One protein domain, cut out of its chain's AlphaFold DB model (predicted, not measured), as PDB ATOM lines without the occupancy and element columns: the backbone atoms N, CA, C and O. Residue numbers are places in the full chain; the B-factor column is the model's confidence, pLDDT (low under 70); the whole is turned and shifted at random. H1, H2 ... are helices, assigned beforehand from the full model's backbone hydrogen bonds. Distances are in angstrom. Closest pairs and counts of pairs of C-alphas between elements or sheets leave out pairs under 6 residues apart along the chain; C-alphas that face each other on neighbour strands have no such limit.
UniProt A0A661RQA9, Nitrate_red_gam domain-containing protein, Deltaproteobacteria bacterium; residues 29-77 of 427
ATOM      1  N   VAL A  29      27.020  38.268 -28.080       71.69
ATOM      2  CA  VAL A  29      28.488  38.270 -27.980       71.69
ATOM      3  C   VAL A  29      28.990  38.157 -26.534       71.69
ATOM      4  O   VAL A  29      29.912  37.393 -26.287       71.69
ATOM      5  N   GLN A  30      28.363  38.848 -25.578       80.81
ATOM      6  CA  GLN A  30      28.759  38.821 -24.164       80.81
ATOM      7  C   GLN A  30      28.372  37.500 -23.488       80.81
ATOM      8  O   GLN A  30      29.106  37.000 -22.645       80.81
ATOM      9  N   CYS A  31      27.250  36.890 -23.880       82.75
ATOM     10  CA  CYS A  31      26.877  35.563 -23.381       82.75
ATOM     11  C   CYS A  31      27.861  34.483 -23.862       82.75
ATOM     12  O   CYS A  31      28.179  33.558 -23.118       82.75
ATOM     13  N   VAL A  32      28.360  34.599 -25.098       83.69
ATOM     14  CA  VAL A  32      29.280  33.622 -25.708       83.69
ATOM     15  C   VAL A  32      30.661  33.621 -25.043       83.69
ATOM     16  O   VAL A  32      31.327  32.592 -25.079       83.69
ATOM     17  N   GLU A  33      31.061  34.702 -24.365       86.12
ATOM     18  CA  GLU A  33      32.318  34.745 -23.596       86.12
ATOM     19  C   GLU A  33      32.369  33.673 -22.493       86.12
ATOM     20  O   GLU A  33      33.431  33.108 -22.238       86.12
ATOM     21  N   CYS A  34      31.222  33.344 -21.889       85.19
ATOM     22  CA  CYS A  34      31.101  32.304 -20.859       85.19
ATOM     23  C   CYS A  34      30.374  31.035 -21.350       85.19
ATOM     24  O   CYS A  34      30.474  29.982 -20.721       85.19
ATOM     25  N   HIS A  35      29.651  31.111 -22.473       85.25
ATOM     26  CA  HIS A  35      28.845  30.020 -23.038       85.25
ATOM     27  C   HIS A  35      29.254  29.672 -24.476       85.25
ATOM     28  O   HIS A  35      28.406  29.529 -25.359       85.25
ATOM     29  N   GLU A  36      30.558  29.530 -24.712       82.12
ATOM     30  CA  GLU A  36      31.147  29.330 -26.044       82.12
ATOM     31  C   GLU A  36      30.519  28.154 -26.815       82.12
ATOM     32  O   GLU A  36      30.134  28.308 -27.976       82.12
ATOM     33  N   GLU A  37      30.326  27.008 -26.151       77.62
ATOM     34  CA  GLU A  37      29.699  25.817 -26.747       77.62
ATOM     35  C   GLU A  37      28.268  26.122 -27.222       77.62
ATOM     36  O   GLU A  37      27.931  25.896 -28.385       77.62
ATOM     37  N   MET A  38      27.456  26.767 -26.374       79.69
ATOM     38  CA  MET A  38      26.083  27.154 -26.724       79.69
ATOM     39  C   MET A  38      26.045  28.187 -27.857       79.69
ATOM     40  O   MET A  38      25.144  28.154 -28.696       79.69
ATOM     41  N   GLY A  39      27.027  29.092 -27.898       79.12
ATOM     42  CA  GLY A  39      27.201  30.074 -28.966       79.12
ATOM     43  C   GLY A  39      27.453  29.436 -30.327       79.12
ATOM     44  O   GLY A  39      26.813  29.811 -31.315       79.12
ATOM     45  N   ALA A  40      28.341  28.440 -30.377       78.12
ATOM     46  CA  ALA A  40      28.635  27.687 -31.594       78.12
ATOM     47  C   ALA A  40      27.386  26.964 -32.132       78.12
ATOM     48  O   ALA A  40      27.123  26.967 -33.338       78.12
ATOM     49  N   ASP A  41      26.567  26.415 -31.238       76.44
ATOM     50  CA  ASP A  41      25.334  25.718 -31.606       76.44
ATOM     51  C   ASP A  41      24.234  26.645 -32.086       76.44
ATOM     52  O   ASP A  41      23.561  26.367 -33.083       76.44
ATOM     53  N   HIS A  42      24.068  27.761 -31.384       80.75
ATOM     54  CA  HIS A  42      23.134  28.802 -31.764       80.75
ATOM     55  C   HIS A  42      23.454  29.338 -33.166       80.75
ATOM     56  O   HIS A  42      22.546  29.476 -33.991       80.75
ATOM     57  N   ALA A  43      24.739  29.542 -33.482       79.75
ATOM     58  CA  ALA A  43      25.193  29.999 -34.795       79.75
ATOM     59  C   ALA A  43      24.863  29.019 -35.939       79.75
ATOM     60  O   ALA A  43      24.656  29.447 -37.079       79.75
ATOM     61  N   ALA A  44      24.777  27.716 -35.647       76.62
ATOM     62  CA  ALA A  44      24.385  26.679 -36.601       76.62
ATOM     63  C   ALA A  44      22.857  26.506 -36.744       76.62
ATOM     64  O   ALA A  44      22.394  25.789 -37.636       76.62
ATOM     65  N   SER A  45      22.068  27.139 -35.874       78.31
ATOM     66  CA  SER A  45      20.610  27.003 -35.833       78.31
ATOM     67  C   SER A  45      19.887  27.897 -36.847       78.31
ATOM     68  O   SER A  45      20.433  28.867 -37.379       78.31
ATOM     69  N   ILE A  46      18.597  27.619 -37.066       79.94
ATOM     70  CA  ILE A  46      17.713  28.520 -37.829       79.94
ATOM     71  C   ILE A  46      17.409  29.832 -37.086       79.94
ATOM     72  O   ILE A  46      16.851  30.751 -37.679       79.94
ATOM     73  N   HIS A  47      17.747  29.910 -35.796       83.69
ATOM     74  CA  HIS A  47      17.521  31.062 -34.925       83.69
ATOM     75  C   HIS A  47      18.773  31.917 -34.732       83.69
ATOM     76  O   HIS A  47      18.706  32.853 -33.956       83.69
ATOM     77  N   LYS A  48      19.864  31.680 -35.475       83.25
ATOM     78  CA  LYS A  48      21.167  32.364 -35.327       83.25
ATOM     79  C   LYS A  48      21.138  33.907 -35.277       83.25
ATOM     80  O   LYS A  48      22.120  34.513 -34.863       83.25
ATOM     81  N   GLU A  49      20.062  34.535 -35.751       84.56
ATOM     82  CA  GLU A  49      19.869  35.994 -35.766       84.56
ATOM     83  C   GLU A  49      19.102  36.526 -34.536       84.56
ATOM     84  O   GLU A  49      19.030  37.736 -34.338       84.56
ATOM     85  N   ILE A  50      18.544  35.641 -33.706       83.56
ATOM     86  CA  ILE A  50      17.813  35.961 -32.473       83.56
ATOM     87  C   ILE A  50      18.817  36.121 -31.326       83.56
ATOM     88  O   ILE A  50      19.754  35.335 -31.202       83.56
ATOM     89  N   GLN A  51      18.653  37.132 -30.471       86.50
ATOM     90  CA  GLN A  51      19.548  37.292 -29.320       86.50
ATOM     91  C   GLN A  51      19.261  36.247 -28.233       86.50
ATOM     92  O   GLN A  51      18.110  35.886 -27.986       86.50
ATOM     93  N   CYS A  52      20.297  35.802 -27.514       83.06
ATOM     94  CA  CYS A  52      20.173  34.778 -26.468       83.06
ATOM     95  C   CYS A  52      19.121  35.143 -25.404       83.06
ATOM     96  O   CYS A  52      18.313  34.297 -25.023       83.06
ATOM     97  N   LEU A  53      19.076  36.414 -24.982       86.12
ATOM     98  CA  LEU A  53      18.128  36.918 -23.981       86.12
ATOM     99  C   LEU A  53      16.669  36.971 -24.463       86.12
ATOM    100  O   LEU A  53      15.767  37.009 -23.630       86.12
ATOM    101  N   GLU A  54      16.405  36.925 -25.772       84.44
ATOM    102  CA  GLU A  54      15.029  36.815 -26.281       84.44
ATOM    103  C   GLU A  54      14.434  35.432 -25.986       84.44
ATOM    104  O   GLU A  54      13.233  35.310 -25.759       84.44
ATOM    105  N   CYS A  55      15.273  34.392 -25.943       80.12
ATOM    106  CA  CYS A  55      14.865  33.042 -25.549       80.12
ATOM    107  C   CYS A  55      15.069  32.791 -24.045       80.12
ATOM    108  O   CYS A  55      14.265  32.108 -23.415       80.12
ATOM    109  N   HIS A  56      16.131  33.356 -23.465       83.62
ATOM    110  CA  HIS A  56      16.560  33.145 -22.083       83.62
ATOM    111  C   HIS A  56      16.527  34.444 -21.277       83.62
ATOM    112  O   HIS A  56      17.542  34.876 -20.740       83.62
ATOM    113  N   ALA A  57      15.353  35.064 -21.152       83.06
ATOM    114  CA  ALA A  57      15.205  36.329 -20.422       83.06
ATOM    115  C   ALA A  57      15.711  36.263 -18.964       83.06
ATOM    116  O   ALA A  57      16.239  37.245 -18.452       83.06
ATOM    117  N   GLN A  58      15.618  35.092 -18.321       82.31
ATOM    118  CA  GLN A  58      16.126  34.845 -16.962       82.31
ATOM    119  C   GLN A  58      17.655  34.988 -16.845       82.31
ATOM    120  O   GLN A  58      18.166  35.190 -15.752       82.31
ATOM    121  N   ALA A  59      18.395  34.912 -17.959       84.06
ATOM    122  CA  ALA A  59      19.855  35.028 -17.958       84.06
ATOM    123  C   ALA A  59      20.333  36.478 -17.795       84.06
ATOM    124  O   ALA A  59      21.526  36.720 -17.662       84.06
ATOM    125  N   ALA A  60      19.416  37.451 -17.815       84.19
ATOM    126  CA  ALA A  60      19.739  38.843 -17.527       84.19
ATOM    127  C   ALA A  60      19.942  39.116 -16.024       84.19
ATOM    128  O   ALA A  60      20.402  40.197 -15.665       84.19
ATOM    129  N   GLU A  61      19.578  38.173 -15.150       83.50
ATOM    130  CA  GLU A  61      19.736  38.304 -13.701       83.50
ATOM    131  C   GLU A  61      21.196  38.054 -13.268       83.50
ATOM    132  O   GLU A  61      21.897  37.225 -13.851       83.50
ATOM    133  N   GLU A  62      21.663  38.787 -12.249       72.81
ATOM    134  CA  GLU A  62      23.081  38.792 -11.837       72.81
ATOM    135  C   GLU A  62      23.581  37.417 -11.352       72.81
ATOM    136  O   GLU A  62      24.714  37.059 -11.649       72.81
ATOM    137  N   ASP A  63      22.722  36.605 -10.724       82.38
ATOM    138  CA  ASP A  63      23.047  35.258 -10.222       82.38
ATOM    139  C   ASP A  63      22.399  34.139 -11.065       82.38
ATOM    140  O   ASP A  63      21.972  33.103 -10.544       82.38
ATOM    141  N   HIS A  64      22.281  34.329 -12.385       84.94
ATOM    142  CA  HIS A  64      21.518  33.408 -13.244       84.94
ATOM    143  C   HIS A  64      22.045  31.964 -13.287       84.94
ATOM    144  O   HIS A  64      21.312  31.039 -13.638       84.94
ATOM    145  N   GLU A  65      23.294  31.754 -12.888       80.44
ATOM    146  CA  GLU A  65      23.920  30.446 -12.679       80.44
ATOM    147  C   GLU A  65      23.242  29.595 -11.591       80.44
ATOM    148  O   GLU A  65      23.345  28.368 -11.611       80.44
ATOM    149  N   GLN A  66      22.510  30.223 -10.666       80.19
ATOM    150  CA  GLN A  66      21.770  29.534  -9.606       80.19
ATOM    151  C   GLN A  66      20.365  29.104 -10.047       80.19
ATOM    152  O   GLN A  66      19.693  28.348  -9.336       80.19
ATOM    153  N   PHE A  67      19.898  29.552 -11.218       76.12
ATOM    154  CA  PHE A  67      18.558  29.244 -11.696       76.12
ATOM    155  C   PHE A  67      18.496  27.960 -12.511       76.12
ATOM    156  O   PHE A  67      19.291  27.684 -13.408       76.12
ATOM    157  N   VAL A  68      17.430  27.198 -12.267       73.00
ATOM    158  CA  VAL A  68      16.958  26.211 -13.233       73.00
ATOM    159  C   VAL A  68      16.116  26.957 -14.258       73.00
ATOM    160  O   VAL A  68      14.957  27.282 -14.000       73.00
ATOM    161  N   PHE A  69      16.711  27.236 -15.415       70.88
ATOM    162  CA  PHE A  69      16.025  27.916 -16.509       70.88
ATOM    163  C   PHE A  69      14.735  27.194 -16.900       70.88
ATOM    164  O   PHE A  69      14.719  25.976 -17.133       70.88
ATOM    165  N   ALA A  70      13.654  27.964 -17.008       67.94
ATOM    166  CA  ALA A  70      12.408  27.466 -17.563       67.94
ATOM    167  C   ALA A  70      12.620  27.045 -19.028       67.94
ATOM    168  O   ALA A  70      13.448  27.608 -19.749       67.94
ATOM    169  N   GLN A  71      11.867  26.043 -19.490       72.31
ATOM    170  CA  GLN A  71      11.880  25.699 -20.910       72.31
ATOM    171  C   GLN A  71      11.364  26.881 -21.738       72.31
ATOM    172  O   GLN A  71      10.324  27.455 -21.417       72.31
ATOM    173  N   VAL A  72      12.076  27.198 -22.821       78.19
ATOM    174  CA  VAL A  72      11.690  28.250 -23.766       78.19
ATOM    175  C   VAL A  72      10.323  27.919 -24.367       78.19
ATOM    176  O   VAL A  72      10.148  26.864 -24.988       78.19
ATOM    177  N   ASP A  73       9.355  28.822 -24.209       81.50
ATOM    178  CA  ASP A  73       8.049  28.678 -24.847       81.50
ATOM    179  C   ASP A  73       8.121  29.131 -26.307       81.50
ATOM    180  O   ASP A  73       7.963  30.306 -26.644       81.50
ATOM    181  N   CYS A  74       8.308  28.163 -27.206       83.62
ATOM    182  CA  CYS A  74       8.371  28.407 -28.644       83.62
ATOM    183  C   CYS A  74       7.114  29.117 -29.188       83.62
ATOM    184  O   CYS A  74       7.181  29.732 -30.254       83.62
ATOM    185  N   ARG A  75       5.972  29.047 -28.483       84.94
ATOM    186  CA  ARG A  75       4.690  29.620 -28.926       84.94
ATOM    187  C   ARG A  75       4.633  31.140 -28.829       84.94
ATOM    188  O   ARG A  75       3.760  31.756 -29.451       84.94
ATOM    189  N   GLN A  76       5.572  31.750 -28.105       84.81
ATOM    190  CA  GLN A  76       5.735  33.204 -28.086       84.81
ATOM    191  C   GLN A  76       6.022  33.742 -29.492       84.81
ATOM    192  O   GLN A  76       5.467  34.766 -29.887       84.81
ATOM    193  N   CYS A  77       6.793  32.994 -30.289       85.56
ATOM    194  CA  CYS A  77       7.192  33.400 -31.634       85.56
ATOM    195  C   CYS A  77       6.644  32.498 -32.749       85.56
ATOM    196  O   CYS A  77       6.632  32.931 -33.896       85.56
TER     197      CYS A  77
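Overview. This is residues 29 to 77 of the 427 residues of the protein "Nitrate_red_gam domain-containing protein" of Deltaproteobacteria bacterium (UniProt A0A661RQA9). What would one see first in this model? It is a flat, winding chain in three parts: H2, the longest helix, and little H1 lie on one side, the short H3 and H4 are in the middle, and the tail from residue 70 to 77 runs past on the other side. Residues 61 to 66 stick out where the chain turns from H4 toward that tail. What is it made of, and how large is it? The printed part has 49 residues with four named helices, in the order H1, H2, H3, H4, and no named strand; the class is all helix, though under half of the residues, 21 of the 49, are in named elements. The whole is only just compact, close to loose, with a radius of gyration of the C-alphas of 11.1 A and spans of 28 by 28 by 13 A.

Arrangement. What stands next to the longest helix, H2, residues 36 to 44? H1, residues 29 to 32, and H2 touch only at the corner by their tight link, and only just, with 3 pairs of C-alphas within 8 A; the closest are those of Val 32 and Gly 39, 5.2 A apart. Where do the other two helices stand? H3, residues 52 to 55, is close to H1 but not clearly touching it, the closest C-alphas being those of Cys 31 and Cys 52 at 7.4 A. H4, residues 57 to 60, is close to H3 but not clearly touching it, with the C-alphas of Leu 53 and Ala 59 closest at 6.5 A. H2 is apart from both H3 and H4, and H1 is apart from H4. What do the backbone N and O atoms show? In H2 every O i to N i+4 pair is within hydrogen-bond range. H1, H3 and H4 are too short for such a pair, and each has one O i to N i+3 pair, which is within range.

Along the chain. Where is H2? It runs from C-alpha 36 at (31.147, 29.330, -26.044) to C-alpha 44 at (24.385, 26.679, -36.601), 12.8 A. Where are the short helices? H1 begins at C-alpha 29 at (28.488, 38.270, -27.980) and is 5.2 A from first to last C-alpha. H3 measures 5.7 A and H4 5.9 A, with H4 ending at C-alpha 60 at (19.739, 38.843, -17.527).

Size, cuts and confidence. How far does the printed part reach? The two C-alphas farthest apart, those of Ile 46 and Asp 63, are 28.9 A from each other. Are there cuts or long links? The printed part has no cut; the links H1 to H2 and H3 to H4 are tight and that from H2 to H3 is short. Residues 61 to 77 hold no named element. Where is confidence low? The mean pLDDT of the printed part is 80.8, and one residue, Ala 70, is under 70.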